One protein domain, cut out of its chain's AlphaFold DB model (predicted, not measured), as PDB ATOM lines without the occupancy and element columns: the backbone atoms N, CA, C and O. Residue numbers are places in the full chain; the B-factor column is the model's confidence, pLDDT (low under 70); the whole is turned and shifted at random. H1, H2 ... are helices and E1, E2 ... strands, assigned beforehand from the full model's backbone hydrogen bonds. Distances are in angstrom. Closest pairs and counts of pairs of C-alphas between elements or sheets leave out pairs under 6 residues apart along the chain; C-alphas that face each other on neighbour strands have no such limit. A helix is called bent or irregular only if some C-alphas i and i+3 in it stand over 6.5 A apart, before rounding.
ATOM      1  N   THR A   2     174.160 220.821 247.875       43.78
ATOM      2  CA  THR A   2     173.149 220.617 246.834       43.78
ATOM      3  C   THR A   2     171.835 221.172 247.375       43.78
ATOM      4  O   THR A   2     171.302 220.667 248.359       43.78
ATOM      5  N   GLY A   3     171.378 222.299 246.833       50.09
ATOM      6  CA  GLY A   3     170.137 222.923 247.280       50.09
ATOM      7  C   GLY A   3     168.946 222.099 246.807       50.09
ATOM      8  O   GLY A   3     168.708 222.020 245.604       50.09
ATOM      9  N   TYR A   4     168.193 221.506 247.733       51.38
ATOM     10  CA  TYR A   4     166.847 221.020 247.426       51.38
ATOM     11  C   TYR A   4     165.999 222.173 246.858       51.38
ATOM     12  O   TYR A   4     166.292 223.352 247.091       51.38
ATOM     13  N   LYS A   5     164.937 221.842 246.109       57.50
ATOM     14  CA  LYS A   5     163.953 222.824 245.611       57.50
ATOM     15  C   LYS A   5     163.489 223.750 246.753       57.50
ATOM     16  O   LYS A   5     163.499 223.355 247.910       57.50
ATOM     17  N   VAL A   6     163.070 224.978 246.424       64.06
ATOM     18  CA  VAL A   6     162.875 226.149 247.325       64.06
ATOM     19  C   VAL A   6     161.904 225.938 248.516       64.06
ATOM     20  O   VAL A   6     161.765 226.816 249.362       64.06
ATOM     21  N   GLN A   7     161.269 224.775 248.648       67.12
ATOM     22  CA  GLN A   7     160.341 224.449 249.731       67.12
ATOM     23  C   GLN A   7     160.997 223.533 250.771       67.12
ATOM     24  O   GLN A   7     161.671 222.566 250.421       67.12
ATOM     25  N   ARG A   8     160.791 223.849 252.054       84.88
ATOM     26  CA  ARG A   8     161.377 223.152 253.205       84.88
ATOM     27  C   ARG A   8     160.273 222.560 254.072       84.88
ATOM     28  O   ARG A   8     159.248 223.209 254.252       84.88
ATOM     29  N   LEU A   9     160.532 221.381 254.625       92.44
ATOM     30  CA  LEU A   9     159.690 220.753 255.640       92.44
ATOM     31  C   LEU A   9     160.103 221.245 257.026       92.44
ATOM     32  O   LEU A   9     161.290 221.496 257.273       92.44
ATOM     33  N   VAL A  10     159.130 221.419 257.916       94.25
ATOM     34  CA  VAL A  10     159.358 221.893 259.285       94.25
ATOM     35  C   VAL A  10     158.361 221.224 260.218       94.25
ATOM     36  O   VAL A  10     157.158 221.400 260.079       94.25
ATOM     37  N   ILE A  11     158.879 220.562 261.251       97.06
ATOM     38  CA  ILE A  11     158.077 220.061 262.368       97.06
ATOM     39  C   ILE A  11     158.344 220.942 263.588       97.06
ATOM     40  O   ILE A  11     159.491 221.137 263.998       97.06
ATOM     41  N   ALA A  12     157.273 221.455 264.190       96.38
ATOM     42  CA  ALA A  12     157.320 222.238 265.416       96.38
ATOM     43  C   ALA A  12     156.429 221.605 266.488       96.38
ATOM     44  O   ALA A  12     155.345 221.104 266.203       96.38
ATOM     45  N   TRP A  13     156.872 221.657 267.742       96.56
ATOM     46  CA  TRP A  13     156.097 221.178 268.884       96.56
ATOM     47  C   TRP A  13     156.294 222.094 270.091       96.56
ATOM     48  O   TRP A  13     157.287 222.817 270.211       96.56
ATOM     49  N   LYS A  14     155.340 222.058 271.027       96.62
ATOM     50  CA  LYS A  14     155.506 222.720 272.324       96.62
ATOM     51  C   LYS A  14     156.596 221.996 273.106       96.62
ATOM     52  O   LYS A  14     156.490 220.796 273.323       96.62
ATOM     53  N   LYS A  15     157.593 222.726 273.613       93.94
ATOM     54  CA  LYS A  15     158.698 222.145 274.403       93.94
ATOM     55  C   LYS A  15     158.218 221.306 275.598       93.94
ATOM     56  O   LYS A  15     158.890 220.365 275.990       93.94
ATOM     57  N   THR A  16     157.066 221.650 276.166       95.94
ATOM     58  CA  THR A  16     156.454 220.940 277.299       95.94
ATOM     59  C   THR A  16     155.765 219.630 276.913       95.94
ATOM     60  O   THR A  16     155.370 218.901 277.810       95.94
ATOM     61  N   LEU A  17     155.575 219.347 275.619       94.38
ATOM     62  CA  LEU A  17     154.905 218.132 275.148       94.38
ATOM     63  C   LEU A  17     155.778 216.889 275.336       94.38
ATOM     64  O   LEU A  17     155.270 215.831 275.678       94.38
ATOM     65  N   GLY A  18     157.083 217.008 275.098       94.62
ATOM     66  CA  GLY A  18     157.989 215.870 275.161       94.62
ATOM     67  C   GLY A  18     159.431 216.225 274.829       94.62
ATOM     68  O   GLY A  18     159.751 217.327 274.369       94.62
ATOM     69  N   GLU A  19     160.308 215.260 275.070       96.88
ATOM     70  CA  GLU A  19     161.738 215.354 274.800       96.88
ATOM     71  C   GLU A  19     162.033 214.992 273.342       96.88
ATOM     72  O   GLU A  19     161.533 213.995 272.827       96.88
ATOM     73  N   LYS A  20     162.879 215.778 272.669       97.81
ATOM     74  CA  LYS A  20     163.371 215.431 271.332       97.81
ATOM     75  C   LYS A  20     164.437 214.346 271.436       97.81
ATOM     76  O   LYS A  20     165.522 214.621 271.940       97.81
ATOM     77  N   ILE A  21     164.162 213.179 270.868       98.12
ATOM     78  CA  ILE A  21     165.121 212.075 270.759       98.12
ATOM     79  C   ILE A  21     165.960 212.216 269.488       98.12
ATOM     80  O   ILE A  21     167.183 212.124 269.538       98.12
ATOM     81  N   SER A  22     165.326 212.501 268.350       98.06
ATOM     82  CA  SER A  22     166.022 212.684 267.072       98.06
ATOM     83  C   SER A  22     165.262 213.619 266.128       98.06
ATOM     84  O   SER A  22     164.076 213.891 266.311       98.06
ATOM     85  N   CYS A  23     165.981 214.147 265.139       97.81
ATOM     86  CA  CYS A  23     165.448 214.888 264.000       97.81
ATOM     87  C   CYS A  23     166.360 214.588 262.807       97.81
ATOM     88  O   CYS A  23     167.565 214.841 262.902       97.81
ATOM     89  N   ALA A  24     165.815 214.000 261.746       97.00
ATOM     90  CA  ALA A  24     166.570 213.484 260.612       97.00
ATOM     91  C   ALA A  24     165.883 213.824 259.285       97.00
ATOM     92  O   ALA A  24     164.658 213.854 259.191       97.00
ATOM     93  N   ILE A  25     166.700 214.089 258.267       96.88
ATOM     94  CA  ILE A  25     166.251 214.219 256.881       96.88
ATOM     95  C   ILE A  25     166.280 212.825 256.266       96.88
ATOM     96  O   ILE A  25     167.321 212.167 256.277       96.88
ATOM     97  N   GLU A  26     165.155 212.400 255.708       97.31
ATOM     98  CA  GLU A  26     164.982 211.074 255.126       97.31
ATOM     99  C   GLU A  26     165.292 211.144 253.630       97.31
ATOM    100  O   GLU A  26     164.420 211.297 252.770       97.31
ATOM    101  N   GLU A  27     166.596 211.111 253.338       95.75
ATOM    102  CA  GLU A  27     167.151 211.380 252.008       95.75
ATOM    103  C   GLU A  27     166.717 210.358 250.958       95.75
ATOM    104  O   GLU A  27     166.603 210.700 249.788       95.75
ATOM    105  N   ALA A  28     166.426 209.114 251.344       97.44
ATOM    106  CA  ALA A  28     165.997 208.086 250.396       97.44
ATOM    107  C   ALA A  28     164.732 208.504 249.615       97.44
ATOM    108  O   ALA A  28     164.618 208.208 248.425       97.44
ATOM    109  N   ILE A  29     163.837 209.272 250.248       97.25
ATOM    110  CA  ILE A  29     162.604 209.795 249.639       97.25
ATOM    111  C   ILE A  29     162.911 210.844 248.552       97.25
ATOM    112  O   ILE A  29     162.114 211.008 247.629       97.25
ATOM    113  N   SER A  30     164.074 211.512 248.603       96.06
ATOM    114  CA  SER A  30     164.530 212.483 247.590       96.06
ATOM    115  C   SER A  30     165.049 211.825 246.302       96.06
ATOM    116  O   SER A  30     165.342 212.522 245.329       96.06
ATOM    117  N   LEU A  31     165.151 210.489 246.277       96.88
ATOM    118  CA  LEU A  31     165.669 209.697 245.160       96.88
ATOM    119  C   LEU A  31     167.062 210.174 244.707       96.88
ATOM    120  O   LEU A  31     167.227 210.607 243.565       96.88
ATOM    121  N   PRO A  32     168.100 210.086 245.560       95.62
ATOM    122  CA  PRO A  32     169.417 210.665 245.279       95.62
ATOM    123  C   PRO A  32     170.104 210.078 244.033       95.62
ATOM    124  O   PRO A  32     170.984 210.714 243.456       95.62
ATOM    125  N   ALA A  33     169.685 208.896 243.574       95.62
ATOM    126  CA  ALA A  33     170.155 208.304 242.321       95.62
ATOM    127  C   ALA A  33     169.653 209.044 241.063       95.62
ATOM    128  O   ALA A  33     170.267 208.930 240.002       95.62
ATOM    129  N   ASN A  34     168.573 209.824 241.166       95.00
ATOM    130  CA  ASN A  34     168.042 210.601 240.051       95.00
ATOM    131  C   ASN A  34     168.892 211.853 239.772       95.00
ATOM    132  O   ASN A  34     169.557 212.367 240.681       95.00
ATOM    133  N   PRO A  35     168.845 212.390 238.535       93.62
ATOM    134  CA  PRO A  35     169.410 213.702 238.222       93.62
ATOM    135  C   PRO A  35     168.859 214.796 239.147       93.62
ATOM    136  O   PRO A  35     167.683 214.758 239.505       93.62
ATOM    137  N   ASP A  36     169.684 215.790 239.498       89.94
ATOM    138  CA  ASP A  36     169.342 216.838 240.476       89.94
ATOM    139  C   ASP A  36     167.998 217.543 240.180       89.94
ATOM    140  O   ASP A  36     167.231 217.828 241.100       89.94
ATOM    141  N   ASP A  37     167.654 217.786 238.909       88.25
ATOM    142  CA  ASP A  37     166.393 218.437 238.510       88.25
ATOM    143  C   ASP A  37     165.152 217.535 238.676       88.25
ATOM    144  O   ASP A  37     164.012 218.025 238.755       88.25
ATOM    145  N   LYS A  38     165.370 216.217 238.752       91.06
ATOM    146  CA  LYS A  38     164.353 215.171 238.928       91.06
ATOM    147  C   LYS A  38     164.201 214.704 240.369       91.06
ATOM    148  O   LYS A  38     163.256 213.969 240.639       91.06
ATOM    149  N   ARG A  39     165.067 215.138 241.285       93.12
ATOM    150  CA  ARG A  39     164.948 214.785 242.702       93.12
ATOM    151  C   ARG A  39     163.707 215.443 243.322       93.12
ATOM    152  O   ARG A  39     163.569 216.676 243.247       93.12
ATOM    153  N   PRO A  40     162.762 214.661 243.878       93.81
ATOM    154  CA  PRO A  40     161.738 215.189 244.769       93.81
ATOM    155  C   PRO A  40     162.354 215.654 246.099       93.81
ATOM    156  O   PRO A  40     163.569 215.648 246.298       93.81
ATOM    157  N   ARG A  41     161.502 216.138 247.003       92.50
ATOM    158  CA  ARG A  41     161.924 216.581 248.335       92.50
ATOM    159  C   ARG A  41     162.185 215.354 249.224       92.50
ATOM    160  O   ARG A  41     161.489 214.354 249.050       92.50
ATOM    161  N   PRO A  42     163.157 215.414 250.152       95.75
ATOM    162  CA  PRO A  42     163.291 214.391 251.184       95.75
ATOM    163  C   PRO A  42     162.126 214.483 252.180       95.75
ATOM    164  O   PRO A  42     161.438 215.505 252.230       95.75
ATOM    165  N   GLY A  43     161.950 213.448 253.000       97.00
ATOM    166  CA  GLY A  43     161.094 213.522 254.186       97.00
ATOM    167  C   GLY A  43     161.805 214.185 255.369       97.00
ATOM    168  O   GLY A  43     163.036 214.318 255.380       97.00
ATOM    169  N   LEU A  44     161.042 214.591 256.381       98.12
ATOM    170  CA  LEU A  44     161.564 215.065 257.664       98.12
ATOM    171  C   LEU A  44     160.967 214.231 258.795       98.12
ATOM    172  O   LEU A  44     159.774 214.316 259.067       98.12
ATOM    173  N   ALA A  45     161.814 213.479 259.491       98.38
ATOM    174  CA  ALA A  45     161.409 212.647 260.612       98.38
ATOM    175  C   ALA A  45     161.854 213.250 261.949       98.38
ATOM    176  O   ALA A  45     163.017 213.622 262.135       98.38
ATOM    177  N   VAL A  46     160.950 213.300 262.926       98.31
ATOM    178  CA  VAL A  46     161.247 213.660 264.319       98.31
ATOM    179  C   VAL A  46     160.785 212.538 265.236       98.31
ATOM    180  O   VAL A  46     159.648 212.083 265.149       98.31
ATOM    181  N   THR A  47     161.652 212.118 266.158       98.38
ATOM    182  CA  THR A  47     161.258 211.234 267.263       98.38
ATOM    183  C   THR A  47     161.138 212.050 268.541       98.38
ATOM    184  O   THR A  47     162.112 212.672 268.981       98.38
ATOM    185  N   LEU A  48     159.961 212.019 269.159       97.94
ATOM    186  CA  LEU A  48     159.692 212.587 270.474       97.94
ATOM    187  C   LEU A  48     159.482 211.472 271.498       97.94
ATOM    188  O   LEU A  48     158.907 210.430 271.192       97.94
ATOM    189  N   LYS A  49     159.904 211.715 272.736       97.62
ATOM    190  CA  LYS A  49     159.521 210.918 273.898       97.62
ATOM    191  C   LYS A  49     158.485 211.691 274.707       97.62
ATOM    192  O   LYS A  49     158.797 212.740 275.270       97.62
ATOM    193  N   ILE A  50     157.262 211.171 274.745       96.50
ATOM    194  CA  ILE A  50     156.090 211.773 275.393       96.50
ATOM    195  C   ILE A  50     155.598 210.773 276.438       96.50
ATOM    196  O   ILE A  50     155.320 209.624 276.103       96.50
ATOM    197  N   ASP A  51     155.589 211.168 277.712       93.50
ATOM    198  CA  ASP A  51     155.197 210.313 278.848       93.50
ATOM    199  C   ASP A  51     155.859 208.920 278.849       93.50
ATOM    200  O   ASP A  51     155.253 207.894 279.148       93.50
ATOM    201  N   GLY A  52     157.142 208.878 278.476       93.81
ATOM    202  CA  GLY A  52     157.930 207.646 278.412       93.81
ATOM    203  C   GLY A  52     157.774 206.831 277.124       93.81
ATOM    204  O   GLY A  52     158.579 205.925 276.911       93.81
ATOM    205  N   LYS A  53     156.821 207.166 276.248       95.50
ATOM    206  CA  LYS A  53     156.565 206.490 274.967       95.50
ATOM    207  C   LYS A  53     157.248 207.216 273.813       95.50
ATOM    208  O   LYS A  53     157.353 208.441 273.827       95.50
ATOM    209  N   LEU A  54     157.690 206.469 272.804       97.38
ATOM    210  CA  LEU A  54     158.243 207.036 271.574       97.38
ATOM    211  C   LEU A  54     157.126 207.323 270.567       97.38
ATOM    212  O   LEU A  54     156.310 206.449 270.276       97.38
ATOM    213  N   LEU A  55     157.133 208.538 270.026       97.44
ATOM    214  CA  LEU A  55     156.322 208.968 268.894       97.44
ATOM    215  C   LEU A  55     157.260 209.406 267.767       97.44
ATOM    216  O   LEU A  55     158.038 210.346 267.944       97.44
ATOM    217  N   ARG A  56     157.177 208.746 266.617       98.06
ATOM    218  CA  ARG A  56     157.845 209.138 265.375       98.06
ATOM    219  C   ARG A  56     156.857 209.854 264.478       98.06
ATOM    220  O   ARG A  56     155.769 209.348 264.231       98.06
ATOM    221  N   ILE A  57     157.245 211.033 264.018       98.38
ATOM    222  CA  ILE A  57     156.462 211.859 263.107       98.38
ATOM    223  C   ILE A  57     157.279 212.009 261.831       98.38
ATOM    224  O   ILE A  57     158.393 212.524 261.908       98.38
ATOM    225  N   MET A  58     156.738 211.573 260.698       98.50
ATOM    226  CA  MET A  58     157.263 211.880 259.368       98.50
ATOM    227  C   MET A  58     156.380 212.933 258.710       98.50
ATOM    228  O   MET A  58     155.167 212.755 258.626       98.50
ATOM    229  N   ASP A  59     157.014 213.999 258.234       98.38
ATOM    230  CA  ASP A  59     156.431 214.991 257.333       98.38
ATOM    231  C   ASP A  59     156.966 214.761 255.912       98.38
ATOM    232  O   ASP A  59     158.174 214.555 255.727       98.38
ATOM    233  N   VAL A  60     156.085 214.795 254.912       97.75
ATOM    234  CA  VAL A  60     156.431 214.630 253.495       97.75
ATOM    235  C   VAL A  60     155.795 215.697 252.615       97.75
ATOM    236  O   VAL A  60     154.743 216.258 252.892       97.75
ATOM    237  N   HIS A  61     156.447 215.941 251.481       96.44
ATOM    238  CA  HIS A  61     155.820 216.578 250.332       96.44
ATOM    239  C   HIS A  61     156.316 215.864 249.075       96.44
ATOM    240  O   HIS A  61     157.392 216.180 248.541       96.44
ATOM    241  N   LEU A  62     155.537 214.884 248.625       97.25
ATOM    242  CA  LEU A  62     155.914 213.960 247.558       97.25
ATOM    243  C   LEU A  62     155.877 214.615 246.172       97.25
ATOM    244  O   LEU A  62     155.629 215.813 245.999       97.25
ATOM    245  N   LYS A  63     156.225 213.847 245.141       96.19
ATOM    246  CA  LYS A  63     156.219 214.341 243.770       96.19
ATOM    247  C   LYS A  63     154.796 214.706 243.318       96.19
ATOM    248  O   LYS A  63     153.934 213.852 243.182       96.19
ATOM    249  N   SER A  64     154.615 215.978 242.965       93.88
ATOM    250  CA  SER A  64     153.346 216.525 242.473       93.88
ATOM    251  C   SER A  64     152.903 216.029 241.096       93.88
ATOM    252  O   SER A  64     153.713 215.496 240.335       93.88
ATOM    253  N   SER A  65     151.644 216.315 240.741       93.62
ATOM    254  CA  SER A  65     151.045 216.099 239.407       93.62
ATOM    255  C   SER A  65     150.770 214.638 239.025       93.62
ATOM    256  O   SER A  65     150.547 214.352 237.852       93.62
ATOM    257  N   CYS A  66     150.748 213.729 240.000       95.62
ATOM    258  CA  CYS A  66     150.259 212.360 239.843       95.62
ATOM    259  C   CYS A  66     149.198 212.072 240.915       95.62
ATOM    260  O   CYS A  66     149.435 211.286 241.827       95.62
ATOM    261  N   VAL A  67     148.075 212.788 240.835       92.88
ATOM    262  CA  VAL A  67     147.145 212.979 241.957       92.88
ATOM    263  C   VAL A  67     146.225 211.788 242.179       92.88
ATOM    264  O   VAL A  67     146.177 211.242 243.279       92.88
ATOM    265  N   SER A  68     145.470 211.380 241.165       89.69
ATOM    266  CA  SER A  68     144.377 210.437 241.367       89.69
ATOM    267  C   SER A  68     144.281 209.454 240.204       89.69
ATOM    268  O   SER A  68     144.472 209.823 239.050       89.69
ATOM    269  N   PRO A  69     143.928 208.182 240.435       81.88
ATOM    270  CA  PRO A  69     143.574 207.301 239.325       81.88
ATOM    271  C   PRO A  69     142.370 207.831 238.514       81.88
ATOM    272  O   PRO A  69     142.275 207.548 237.319       81.88
ATOM    273  N   PHE A  70     141.479 208.624 239.123       88.19
ATOM    274  CA  PHE A  70     140.272 209.157 238.476       88.19
ATOM    275  C   PHE A  70     140.548 210.328 237.519       88.19
ATOM    276  O   PHE A  70     139.840 210.466 236.522       88.19
ATOM    277  N   ASP A  71     141.630 211.085 237.737       81.56
ATOM    278  CA  ASP A  71     142.006 212.251 236.921       81.56
ATOM    279  C   ASP A  71     143.142 211.961 235.920       81.56
ATOM    280  O   ASP A  71     143.728 212.866 235.320       81.56
ATOM    281  N   GLY A  72     143.452 210.677 235.708       84.44
ATOM    282  CA  GLY A  72     144.540 210.228 234.838       84.44
ATOM    283  C   GLY A  72     145.912 210.153 235.520       84.44
ATOM    284  O   GLY A  72     146.868 209.708 234.878       84.44
ATOM    285  N   GLY A  73     146.020 210.494 236.808       91.94
ATOM    286  CA  GLY A  73     147.179 210.289 237.689       91.94
ATOM    287  C   GLY A  73     147.421 208.829 238.108       91.94
ATOM    288  O   GLY A  73     147.682 208.537 239.280       91.94
ATOM    289  N   ASN A  74     147.354 207.906 237.144       95.75
ATOM    290  CA  ASN A  74     147.675 206.489 237.328       95.75
ATOM    291  C   ASN A  74     149.144 206.331 237.750       95.75
ATOM    292  O   ASN A  74     150.042 206.679 236.976       95.75
ATOM    293  N   LEU A  75     149.388 205.811 238.956       97.50
ATOM    294  CA  LEU A  75     150.733 205.691 239.532       97.50
ATOM    295  C   LEU A  75     151.629 204.761 238.696       97.50
ATOM    296  O   LEU A  75     152.802 205.066 238.478       97.50
ATOM    297  N   GLU A  76     151.042 203.713 238.115       97.06
ATOM    298  CA  GLU A  76     151.703 202.783 237.200       97.06
ATOM    299  C   GLU A  76     151.907 203.354 235.785       97.06
ATOM    300  O   GLU A  76     152.443 202.685 234.898       97.06
ATOM    301  N   GLY A  77     151.415 204.566 235.534       94.44
ATOM    302  CA  GLY A  77     151.423 205.204 234.230       94.44
ATOM    303  C   GLY A  77     152.807 205.682 233.790       94.44
ATOM    304  O   GLY A  77     153.726 205.909 234.573       94.44
ATOM    305  N   THR A  78     152.943 205.940 232.490       94.31
ATOM    306  CA  THR A  78     154.186 206.448 231.880       94.31
ATOM    307  C   THR A  78     154.318 207.974 231.949       94.31
ATOM    308  O   THR A  78     155.167 208.563 231.278       94.31
ATOM    309  N   GLY A  79     153.445 208.651 232.701       94.75
ATOM    310  CA  GLY A  79     153.536 210.091 232.920       94.75
ATOM    311  C   GLY A  79     154.795 210.416 233.719       94.75
ATOM    312  O   GLY A  79     155.031 209.817 234.762       94.75
ATOM    313  N   LYS A  80     155.598 211.384 233.257       95.06
ATOM    314  CA  LYS A  80     156.905 211.728 233.861       95.06
ATOM    315  C   LYS A  80     156.851 211.933 235.384       95.06
ATOM    316  O   LYS A  80     157.809 211.621 236.080       95.06
ATOM    317  N   ASP A  81     155.750 212.494 235.878       95.50
ATOM    318  CA  ASP A  81     155.560 212.821 237.284       95.50
ATOM    319  C   ASP A  81     155.180 211.570 238.091       95.50
ATOM    320  O   ASP A  81     155.793 211.314 239.125       95.50
ATOM    321  N   CYS A  82     154.283 210.732 237.556       97.38
ATOM    322  CA  CYS A  82     153.952 209.423 238.123       97.38
ATOM    323  C   CYS A  82     155.158 208.483 238.154       97.38
ATOM    324  O   CYS A  82     155.403 207.848 239.169       97.38
ATOM    325  N   MET A  83     155.991 208.474 237.111       97.19
ATOM    326  CA  MET A  83     157.220 207.672 237.084       97.19
ATOM    327  C   MET A  83     158.202 208.036 238.205       97.19
ATOM    328  O   MET A  83     158.941 207.171 238.669       97.19
ATOM    329  N   ILE A  84     158.255 209.308 238.616       97.31
ATOM    330  CA  ILE A  84     159.093 209.746 239.743       97.31
ATOM    331  C   ILE A  84     158.418 209.376 241.066       97.31
ATOM    332  O   ILE A  84     159.085 208.854 241.952       97.31
ATOM    333  N   LEU A  85     157.107 209.596 241.198       98.00
ATOM    334  CA  LEU A  85     156.359 209.243 242.408       98.00
ATOM    335  C   LEU A  85     156.379 207.733 242.691       98.00
ATOM    336  O   LEU A  85     156.592 207.320 243.824       98.00
ATOM    337  N   GLN A  86     156.273 206.906 241.650       97.94
ATOM    338  CA  GLN A  86     156.374 205.446 241.710       97.94
ATOM    339  C   GLN A  86     157.697 204.966 242.324       97.94
ATOM    340  O   GLN A  86     157.735 203.918 242.964       97.94
ATOM    341  N   GLN A  87     158.783 205.725 242.154       97.75
ATOM    342  CA  GLN A  87     160.077 205.412 242.767       97.75
ATOM    343  C   GLN A  87     160.121 205.766 244.259       97.75
ATOM    344  O   GLN A  87     160.967 205.234 244.970       97.75
ATOM    345  N   GLN A  88     159.240 206.652 244.743       98.00
ATOM    346  CA  GLN A  88     159.161 207.018 246.163       98.00
ATOM    347  C   GLN A  88     158.431 205.966 247.008       98.00
ATOM    348  O   GLN A  88     158.572 206.005 248.225       98.00
ATOM    349  N   VAL A  89     157.715 205.015 246.390       97.81
ATOM    350  CA  VAL A  89     156.962 203.972 247.110       97.81
ATOM    351  C   VAL A  89     157.882 203.147 248.016       97.81
ATOM    352  O   VAL A  89     157.643 203.076 249.213       97.81
ATOM    353  N   ASP A  90     158.978 202.595 247.481       96.38
ATOM    354  CA  ASP A  90     159.851 201.713 248.274       96.38
ATOM    355  C   ASP A  90     160.599 202.459 249.392       96.38
ATOM    356  O   ASP A  90     160.654 201.948 250.509       96.38
ATOM    357  N   PRO A  91     161.178 203.659 249.174       97.75
ATOM    358  CA  PRO A  91     161.751 204.442 250.266       97.75
ATOM    359  C   PRO A  91     160.761 204.786 251.384       97.75
ATOM    360  O   PRO A  91     161.167 204.806 252.545       97.75
ATOM    361  N   LEU A  92     159.497 205.074 251.048       98.12
ATOM    362  CA  LEU A  92     158.461 205.355 252.044       98.12
ATOM    363  C   LEU A  92     158.141 204.104 252.855       98.12
ATOM    364  O   LEU A  92     158.160 204.171 254.082       98.12
ATOM    365  N   GLU A  93     157.929 202.979 252.176       97.12
ATOM    366  CA  GLU A  93     157.592 201.715 252.826       97.12
ATOM    367  C   GLU A  93     158.695 201.259 253.786       97.12
ATOM    368  O   GLU A  93     158.474 201.097 254.985       97.12
ATOM    369  N   ASN A  94     159.941 201.225 253.305       96.94
ATOM    370  CA  ASN A  94     161.091 200.867 254.139       96.94
ATOM    371  C   ASN A  94     161.228 201.764 255.383       96.94
ATOM    372  O   ASN A  94     161.661 201.300 256.442       96.94
ATOM    373  N   TRP A  95     160.903 203.059 255.268       97.94
ATOM    374  CA  TRP A  95     160.932 203.956 256.421       97.94
ATOM    375  C   TRP A  95     159.818 203.624 257.415       97.94
ATOM    376  O   TRP A  95     160.087 203.582 258.614       97.94
ATOM    377  N   ILE A  96     158.594 203.377 256.942       97.69
ATOM    378  CA  ILE A  96     157.424 203.076 257.780       97.69
ATOM    379  C   ILE A  96     157.643 201.775 258.562       97.69
ATOM    380  O   ILE A  96     157.541 201.783 259.794       97.69
ATOM    381  N   GLU A  97     158.043 200.696 257.886       96.19
ATOM    382  CA  GLU A  97     158.340 199.413 258.531       96.19
ATOM    383  C   GLU A  97     159.473 199.550 259.567       96.19
ATOM    384  O   GLU A  97     159.367 199.084 260.709       96.19
ATOM    385  N   GLY A  98     160.553 200.250 259.203       96.69
ATOM    386  CA  GLY A  98     161.696 200.492 260.085       96.69
ATOM    387  C   GLY A  98     161.353 201.379 261.287       96.69
ATOM    388  O   GLY A  98     161.829 201.138 262.401       96.69
ATOM    389  N   ALA A  99     160.492 202.380 261.096       96.25
ATOM    390  CA  ALA A  99     160.047 203.295 262.141       96.25
ATOM    391  C   ALA A  99     159.181 202.607 263.205       96.25
ATOM    392  O   ALA A  99     159.078 203.127 264.318       96.25
ATOM    393  N   ALA A 100     158.595 201.447 262.907       94.19
ATOM    394  CA  ALA A 100     157.791 200.675 263.852       94.19
ATOM    395  C   ALA A 100     158.604 199.648 264.660       94.19
ATOM    396  O   ALA A 100     158.108 199.115 265.657       94.19
ATOM    397  N   ALA A 101     159.842 199.354 264.250       93.75
ATOM    398  CA  ALA A 101     160.577 198.159 264.674       93.75
ATOM    399  C   ALA A 101     160.868 198.060 266.187       93.75
ATOM    400  O   ALA A 101     161.016 196.960 266.715       93.75
ATOM    401  N   ASP A 102     160.937 199.186 266.901       94.25
ATOM    402  CA  ASP A 102     161.169 199.238 268.355       94.25
ATOM    403  C   ASP A 102     159.893 199.538 269.170       94.25
ATOM    404  O   ASP A 102     159.964 199.852 270.361       94.25
ATOM    405  N   GLY A 103     158.722 199.446 268.535       91.56
ATOM    406  CA  GLY A 103     157.425 199.687 269.162       91.56
ATOM    407  C   GLY A 103     157.047 201.164 269.312       91.56
ATOM    408  O   GLY A 103     156.078 201.460 270.021       91.56
ATOM    409  N   ALA A 104     157.769 202.095 268.680       96.12
ATOM    410  CA  ALA A 104     157.318 203.480 268.609       96.12
ATOM    411  C   ALA A 104     155.981 203.613 267.872       96.12
ATOM    412  O   ALA A 104     155.650 202.861 266.959       96.12
ATOM    413  N   ARG A 105     155.217 204.628 268.270       96.75
ATOM    414  CA  ARG A 105     153.999 205.044 267.575       96.75
ATOM    415  C   ARG A 105     154.374 205.911 266.382       96.75
ATOM    416  O   ARG A 105     155.287 206.725 266.504       96.75
ATOM    417  N   ILE A 106     153.667 205.766 265.266       97.88
ATOM    418  CA  ILE A 106     153.964 206.488 264.024       97.88
ATOM    419  C   ILE A 106     152.823 207.440 263.693       97.88
ATOM    420  O   ILE A 106     151.657 207.052 263.719       97.88
ATOM    421  N   VAL A 107     153.173 208.672 263.350       98.25
ATOM    422  CA  VAL A 107     152.324 209.600 262.608       98.25
ATOM    423  C   VAL A 107     153.053 209.928 261.312       98.25
ATOM    424  O   VAL A 107     154.228 210.292 261.342       98.25
ATOM    425  N   HIS A 108     152.377 209.806 260.180       98.50
ATOM    426  CA  HIS A 108     152.922 210.159 258.875       98.50
ATOM    427  C   HIS A 108     151.949 211.122 258.206       98.50
ATOM    428  O   HIS A 108     150.780 210.794 258.034       98.50
ATOM    429  N   LEU A 109     152.398 212.336 257.918       98.31
ATOM    430  CA  LEU A 109     151.533 213.414 257.457       98.31
ATOM    431  C   LEU A 109     152.218 214.284 256.409       98.31
ATOM    432  O   LEU A 109     153.431 214.210 256.229       98.31
ATOM    433  N   GLY A 110     151.426 215.130 255.762       97.06
ATOM    434  CA  GLY A 110     151.899 216.135 254.816       97.06
ATOM    435  C   GLY A 110     151.223 215.990 253.461       97.06
ATOM    436  O   GLY A 110     150.207 215.307 253.341       97.06
ATOM    437  N   ASP A 111     151.808 216.625 252.450       97.06
ATOM    438  CA  ASP A 111     151.292 216.642 251.083       97.06
ATOM    439  C   ASP A 111     151.791 215.407 250.321       97.06
ATOM    440  O   ASP A 111     152.879 215.383 249.722       97.06
ATOM    441  N   PHE A 112     150.985 214.353 250.316       97.81
ATOM    442  CA  PHE A 112     151.280 213.142 249.556       97.81
ATOM    443  C   PHE A 112     151.159 213.367 248.046       97.81
ATOM    444  O   PHE A 112     151.595 212.516 247.269       97.81
ATOM    445  N   ASN A 113     150.602 214.506 247.611       96.31
ATOM    446  CA  ASN A 113     150.247 214.798 246.225       96.31
ATOM    447  C   ASN A 113     149.430 213.674 245.571       96.31
ATOM    448  O   ASN A 113     149.466 213.510 244.349       96.31
ATOM    449  N   ARG A 114     148.713 212.902 246.390       96.50
ATOM    450  CA  ARG A 114     147.849 211.798 245.995       96.50
ATOM    451  C   ARG A 114     146.585 211.829 246.823       96.50
ATOM    452  O   ARG A 114     146.668 212.120 248.007       96.50
ATOM    453  N   ASN A 115     145.463 211.486 246.199       97.12
ATOM    454  CA  ASN A 115     144.194 211.307 246.894       97.12
ATOM    455  C   ASN A 115     144.042 209.840 247.307       97.12
ATOM    456  O   ASN A 115     143.663 208.990 246.495       97.12
ATOM    457  N   PHE A 116     144.340 209.538 248.571       97.75
ATOM    458  CA  PHE A 116     144.270 208.173 249.099       97.75
ATOM    459  C   PHE A 116     142.854 207.605 249.129       97.75
ATOM    460  O   PHE A 116     142.680 206.405 248.928       97.75
ATOM    461  N   TRP A 117     141.828 208.440 249.275       97.19
ATOM    462  CA  TRP A 117     140.445 207.977 249.189       97.19
ATOM    463  C   TRP A 117     140.079 207.498 247.784       97.19
ATOM    464  O   TRP A 117     139.354 206.514 247.637       97.19
ATOM    465  N   HIS A 118     140.616 208.139 246.744       97.19
ATOM    466  CA  HIS A 118     140.448 207.674 245.367       97.19
ATOM    467  C   HIS A 118     141.205 206.373 245.103       97.19
ATOM    468  O   HIS A 118     140.667 205.488 244.440       97.19
ATOM    469  N   GLU A 119     142.417 206.225 245.640       97.06
ATOM    470  CA  GLU A 119     143.156 204.960 245.555       97.06
ATOM    471  C   GLU A 119     142.406 203.811 246.223       97.06
ATOM    472  O   GLU A 119     142.186 202.789 245.590       97.06
ATOM    473  N   LEU A 120     141.922 204.012 247.451       95.56
ATOM    474  CA  LEU A 120     141.151 203.017 248.203       95.56
ATOM    475  C   LEU A 120     139.829 202.619 247.530       95.56
ATOM    476  O   LEU A 120     139.207 201.620 247.896       95.56
ATOM    477  N   ARG A 121     139.354 203.419 246.573       95.62
ATOM    478  CA  ARG A 121     138.156 203.133 245.776       95.62
ATOM    479  C   ARG A 121     138.471 202.513 244.427       95.62
ATOM    480  O   ARG A 121     137.555 201.967 243.803       95.62
ATOM    481  N   ASP A 122     139.716 202.581 243.980       94.56
ATOM    482  CA  ASP A 122     140.150 201.886 242.784       94.56
ATOM    483  C   ASP A 122     140.000 200.377 243.001       94.56
ATOM    484  O   ASP A 122     140.514 199.799 243.948       94.56
ATOM    485  N   GLN A 123     139.227 199.729 242.132       94.38
ATOM    486  CA  GLN A 123     138.950 198.295 242.238       94.38
ATOM    487  C   GLN A 123     140.024 197.446 241.545       94.38
ATOM    488  O   GLN A 123     139.939 196.214 241.535       94.38
ATOM    489  N   ARG A 124     141.010 198.077 240.895       95.56
ATOM    490  CA  ARG A 124     142.154 197.370 240.317       95.56
ATOM    491  C   ARG A 124     143.052 196.844 241.441       95.56
ATOM    492  O   ARG A 124     143.175 197.488 242.471       95.56
ATOM    493  N   PRO A 125     143.766 195.727 241.225       97.06
ATOM    494  CA  PRO A 125     144.790 195.298 242.167       97.06
ATOM    495  C   PRO A 125     145.854 196.385 242.370       97.06
ATOM    496  O   PRO A 125     146.343 196.949 241.377       97.06
ATOM    497  N   ALA A 126     146.257 196.589 243.627       97.25
ATOM    498  CA  ALA A 126     147.281 197.550 244.043       97.25
ATOM    499  C   ALA A 126     148.606 197.399 243.283       97.25
ATOM    500  O   ALA A 126     149.346 198.363 243.138       97.25
ATOM    501  N   ARG A 127     148.901 196.212 242.738       97.94
ATOM    502  CA  ARG A 127     150.078 195.947 241.903       97.94
ATOM    503  C   ARG A 127     149.707 195.528 240.489       97.94
ATOM    504  O   ARG A 127     148.698 194.865 240.238       97.94
ATOM    505  N   THR A 128     150.556 195.894 239.534       98.00
ATOM    506  CA  THR A 128     150.353 195.615 238.100       98.00
ATOM    507  C   THR A 128     150.246 194.136 237.740       98.00
ATOM    508  O   THR A 128     149.531 193.814 236.792       98.00
ATOM    509  N   ASP A 129     150.866 193.259 238.524       97.44
ATOM    510  CA  ASP A 129     150.826 191.799 238.390       97.44
ATOM    511  C   ASP A 129     149.764 191.123 239.277       97.44
ATOM    512  O   ASP A 129     149.667 189.898 239.292       97.44
ATOM    513  N   ALA A 130     148.970 191.914 240.007       97.38
ATOM    514  CA  ALA A 130     147.982 191.462 240.983       97.38
ATOM    515  C   ALA A 130     148.544 190.654 242.171       97.38
ATOM    516  O   ALA A 130     147.783 189.971 242.857       97.38
ATOM    517  N   SER A 131     149.850 190.739 242.446       96.94
ATOM    518  CA  SER A 131     150.417 190.246 243.704       96.94
ATOM    519  C   SER A 131     149.928 191.079 244.899       96.94
ATOM    520  O   SER A 131     149.557 192.245 244.753       96.94
ATOM    521  N   GLY A 132     149.901 190.469 246.089       96.00
ATOM    522  CA  GLY A 132     149.570 191.174 247.333       96.00
ATOM    523  C   GLY A 132     150.685 192.128 247.768       96.00
ATOM    524  O   GLY A 132     151.846 191.914 247.414       96.00
ATOM    525  N   THR A 133     150.334 193.156 248.543       96.88
ATOM    526  CA  THR A 133     151.263 194.217 248.967       96.88
ATOM    527  C   THR A 133     152.167 193.814 250.137       96.88
ATOM    528  O   THR A 133     153.334 194.175 250.118       96.88
ATOM    529  N   SER A 134     151.721 192.877 250.986       94.69
ATOM    530  CA  SER A 134     152.426 192.326 252.169       94.69
ATOM    531  C   SER A 134     153.745 191.574 251.931       94.69
ATOM    532  O   SER A 134     154.264 190.890 252.817       94.69
ATOM    533  N   THR A 135     154.279 191.625 250.714       90.62
ATOM    534  CA  THR A 135     155.569 191.036 250.343       90.62
ATOM    535  C   THR A 135     156.343 192.015 249.471       90.62
ATOM    536  O   THR A 135     155.710 192.775 248.733       90.62
ATOM    537  N   PRO A 136     157.689 191.979 249.459       90.75
ATOM    538  CA  PRO A 136     158.478 192.887 248.633       90.75
ATOM    539  C   PRO A 136     158.042 192.873 247.166       90.75
ATOM    540  O   PRO A 136     157.888 191.807 246.561       90.75
ATOM    541  N   ARG A 137     157.866 194.062 246.581       93.38
ATOM    542  CA  ARG A 137     157.452 194.196 245.183       93.38
ATOM    543  C   ARG A 137     158.525 193.641 244.245       93.38
ATOM    544  O   ARG A 137     159.693 194.025 244.308       93.38
ATOM    545  N   ALA A 138     158.128 192.731 243.356       93.69
ATOM    546  CA  ALA A 138     159.043 192.136 242.388       93.69
ATOM    547  C   ALA A 138     159.540 193.168 241.358       93.69
ATOM    548  O   ALA A 138     158.858 194.138 241.023       93.69
ATOM    549  N   ALA A 139     160.735 192.941 240.809       93.12
ATOM    550  CA  ALA A 139     161.316 193.831 239.810       93.12
ATOM    551  C   ALA A 139     160.407 193.963 238.572       93.12
ATOM    552  O   ALA A 139     159.965 192.967 238.003       93.12
ATOM    553  N   GLY A 140     160.158 195.201 238.140       94.06
ATOM    554  CA  GLY A 140     159.288 195.507 236.998       94.06
ATOM    555  C   GLY A 140     157.794 195.562 237.327       94.06
ATOM    556  O   GLY A 140     157.021 196.022 236.489       94.06
ATOM    557  N   VAL A 141     157.385 195.165 238.535       97.75
ATOM    558  CA  VAL A 141     156.021 195.371 239.026       97.75
ATOM    559  C   VAL A 141     155.896 196.806 239.530       97.75
ATOM    560  O   VAL A 141     156.693 197.268 240.346       97.75
ATOM    561  N   LEU A 142     154.898 197.519 239.019       98.06
ATOM    562  CA  LEU A 142     154.527 198.867 239.452       98.06
ATOM    563  C   LEU A 142     153.330 198.828 240.399       98.06
ATOM    564  O   LEU A 142     152.506 197.906 240.316       98.06
ATOM    565  N   SER A 143     153.236 199.853 241.240       97.94
ATOM    566  CA  SER A 143     152.105 200.072 242.132       97.94
ATOM    567  C   SER A 143     151.038 200.931 241.449       97.94
ATOM    568  O   SER A 143     151.337 201.814 240.649       97.94
ATOM    569  N   ARG A 144     149.778 200.658 241.764       97.81
ATOM    570  CA  ARG A 144     148.605 201.469 241.433       97.81
ATOM    571  C   ARG A 144     148.123 202.286 242.629       97.81
ATOM    572  O   ARG A 144     147.561 203.359 242.420       97.81
ATOM    573  N   SER A 145     148.385 201.809 243.848       97.69
ATOM    574  CA  SER A 145     148.070 202.497 245.098       97.69
ATOM    575  C   SER A 145     149.327 202.671 245.947       97.69
ATOM    576  O   SER A 145     149.958 201.705 246.373       97.69
ATOM    577  N   LEU A 146     149.690 203.929 246.199       97.88
ATOM    578  CA  LEU A 146     150.709 204.260 247.185       97.88
ATOM    579  C   LEU A 146     150.232 203.851 248.581       97.88
ATOM    580  O   LEU A 146     151.018 203.275 249.321       97.88
ATOM    581  N   PHE A 147     148.968 204.120 248.922       98.00
ATOM    582  CA  PHE A 147     148.432 203.826 250.249       98.00
ATOM    583  C   PHE A 147     148.459 202.328 250.566       98.00
ATOM    584  O   PHE A 147     149.031 201.941 251.577       98.00
ATOM    585  N   GLU A 148     147.917 201.476 249.694       97.50
ATOM    586  CA  GLU A 148     147.887 200.024 249.925       97.50
ATOM    587  C   GLU A 148     149.280 199.377 249.940       97.50
ATOM    588  O   GLU A 148     149.425 198.283 250.481       97.50
ATOM    589  N   GLU A 149     150.294 200.019 249.346       96.69
ATOM    590  CA  GLU A 149     151.689 199.567 249.441       96.69
ATOM    591  C   GLU A 149     152.362 199.963 250.745       96.69
ATOM    592  O   GLU A 149     153.253 199.244 251.168       96.69
ATOM    593  N   VAL A 150     151.984 201.100 251.342       95.94
ATOM    594  CA  VAL A 150     152.622 201.596 252.575       95.94
ATOM    595  C   VAL A 150     151.838 201.306 253.857       95.94
ATOM    596  O   VAL A 150     152.254 201.643 254.967       95.94
ATOM    597  N   ALA A 151     150.639 200.758 253.691       96.25
ATOM    598  CA  ALA A 151     149.696 200.383 254.735       96.25
ATOM    599  C   ALA A 151     149.114 198.996 254.412       96.25
ATOM    600  O   ALA A 151     147.903 198.806 254.306       96.25
ATOM    601  N   ASP A 152     149.997 198.023 254.205       95.19
ATOM    602  CA  ASP A 152     149.667 196.665 253.754       95.19
ATOM    603  C   ASP A 152     149.369 195.674 254.906       95.19
ATOM    604  O   ASP A 152     149.136 194.474 254.696       95.19
ATOM    605  N   GLY A 153     149.375 196.173 256.146       95.50
ATOM    606  CA  GLY A 153     149.202 195.396 257.367       95.50
ATOM    607  C   GLY A 153     150.463 194.680 257.864       95.50
ATOM    608  O   GLY A 153     150.373 193.953 258.865       95.50
ATOM    609  N   GLN A 154     151.617 194.839 257.211       94.44
ATOM    610  CA  GLN A 154     152.894 194.236 257.582       94.44
ATOM    611  C   GLN A 154     154.029 195.277 257.731       94.44
ATOM    612  O   GLN A 154     154.070 196.270 257.031       94.44
ATOM    613  N   PRO A 155     154.929 195.085 258.716       95.12
ATOM    614  CA  PRO A 155     154.647 194.348 259.940       95.12
ATOM    615  C   PRO A 155     153.434 194.969 260.655       95.12
ATOM    616  O   PRO A 155     153.191 196.168 260.579       95.12
ATOM    617  N   ALA A 156     152.701 194.184 261.449       96.38
ATOM    618  CA  ALA A 156     151.495 194.669 262.140       96.38
ATOM    619  C   ALA A 156     151.717 195.881 263.073       96.38
ATOM    620  O   ALA A 156     150.751 196.482 263.526       96.38
ATOM    621  N   ALA A 157     152.970 196.215 263.408       95.94
ATOM    622  CA  ALA A 157     153.341 197.409 264.168       95.94
ATOM    623  C   ALA A 157     153.468 198.680 263.303       95.94
ATOM    624  O   ALA A 157     153.505 199.774 263.861       95.94
ATOM    625  N   ALA A 158     153.532 198.534 261.978       96.38
ATOM    626  CA  ALA A 158     153.646 199.600 260.990       96.38
ATOM    627  C   ALA A 158     152.343 199.845 260.207       96.38
ATOM    628  O   ALA A 158     152.286 200.802 259.452       96.38
ATOM    629  N   ASP A 159     151.296 199.038 260.431       96.69
ATOM    630  CA  ASP A 159     149.984 199.154 259.773       96.69
ATOM    631  C   ASP A 159     149.345 200.540 259.989       96.69
ATOM    632  O   ASP A 159     148.738 200.821 261.034       96.69
ATOM    633  N   LEU A 160     149.540 201.431 259.017       97.62
ATOM    634  CA  LEU A 160     149.047 202.798 259.056       97.62
ATOM    635  C   LEU A 160     147.571 202.861 258.669       97.62
ATOM    636  O   LEU A 160     147.085 202.149 257.798       97.62
ATOM    637  N   LYS A 161     146.849 203.795 259.279       97.56
ATOM    638  CA  LYS A 161     145.467 204.110 258.920       97.56
ATOM    639  C   LYS A 161     145.349 205.583 258.615       97.56
ATOM    640  O   LYS A 161     145.833 206.403 259.393       97.56
ATOM    641  N   ILE A 162     144.688 205.910 257.512       97.62
ATOM    642  CA  ILE A 162     144.245 207.276 257.251       97.62
ATOM    643  C   ILE A 162     143.194 207.675 258.291       97.62
ATOM    644  O   ILE A 162     142.353 206.861 258.678       97.62
ATOM    645  N   ILE A 163     143.290 208.899 258.806       97.69
ATOM    646  CA  ILE A 163     142.240 209.489 259.639       97.69
ATOM    647  C   ILE A 163     141.159 210.043 258.708       97.69
ATOM    648  O   ILE A 163     141.492 210.753 257.766       97.69
TER     649      ILE A 163
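What this domain is: This is residues 2 to 163 of the 259 residues of a protein of Rhizobium gallicum (UniProt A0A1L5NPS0). A twisted sheet of four strands is covered on one face by H2b, the second arm of the bent helix H2, which lies along E3, while the first arm H2a is not on the sheet; the stretch of residues 8 to 17, with no named element, runs over the other face. Beyond one end of the strands, the first arm H2a, the short helices H3 and H4 and long loops form a second region, in which H4 packs on H2b and H3 on H4. The 162 printed residues hold four named helices and four named strands, in the order E1 H1 E2 E3 H2 E4 H3 H4, and the sheet, E1 E2 E3 E4, is mixed. The class is mixed, helices and strands, with under half of the residues in named elements. The whole is compact, with a radius of gyration of the C-alphas of 16.0 A and spans of 47 by 37 by 26 A.

Where its parts are: E1, residues 19 to 26, begins at C-alpha 19 (161.738, 215.354, 274.800) and is 20.4 A long. E2, residues 43 to 50, is 21.9 A long, E3, residues 53 to 61, 26.6 A, and E4, residues 105 to 111, 20.3 A. H2, residues 80 to 100, was assigned as one helix by its hydrogen bonds but is bent: C-alphas 87 and 90 are 6.6 A apart. Its arms are H2a, residues 80 to 87, 11.4 A, and H2b, residues 90 to 100, 15.7 A. H1 is residues 27 to 30, H3 residues 116 to 121, and H4 residues 146 to 150, ending at C-alpha 150 (152.622, 201.596, 252.575).

How they stand to each other: E1 and E2 are antiparallel at 166 degrees, with N 21 and O 47 at 2.8 A. E2 and E3, a hairpin, are antiparallel at 160 degrees, with N 48 and O 55 at 2.8 A. E3 and E4 are parallel at 16 degrees, with N 56 and O 105 at 2.8 A. E3, H2 and E4 form a strand-helix-strand unit, two parallel neighbour strands with a helix between them in the chain, and its crossover is right-handed. H2b is on the sheet, making two layers, a helix layer on one face of a sheet; its height over the sheet is 9.8 A. H2b lies over E3 and runs along the strands, at 3 degrees to E3 on the local plane. The arms H2a and H2b stand at a steep tilt of 35.3 degrees, only just steep. H1 only grazes the sheet, and only just touches H2b, with 3 pairs of C-alphas within 8 A, the closest those of Ile 29 and Pro 91, 5.5 A. H4 touches H2b, the closest C-alphas being those of Glu 93 and Val 150, 5.0 A. H3 touches H4, the closest C-alphas being those of Phe 116 and Phe 147, 6.1 A. H2a and H3 are apart. Every O i to N i+4 pair is within hydrogen-bond range in H2b, H3 and H4, 3 of 4 are in H2a, and H1 is too short for such a pair.

The domain as a whole: The C-alphas of Thr 16 and Asp 129, the two farthest apart, are 48.9 A from each other. The printed part has no cut. The links H1 to E2, E3 to H2 and H3 to H4 are long, the last with 24 residues. Mean pLDDT of the printed part is 94.3; residues 2 to 7 are under 70.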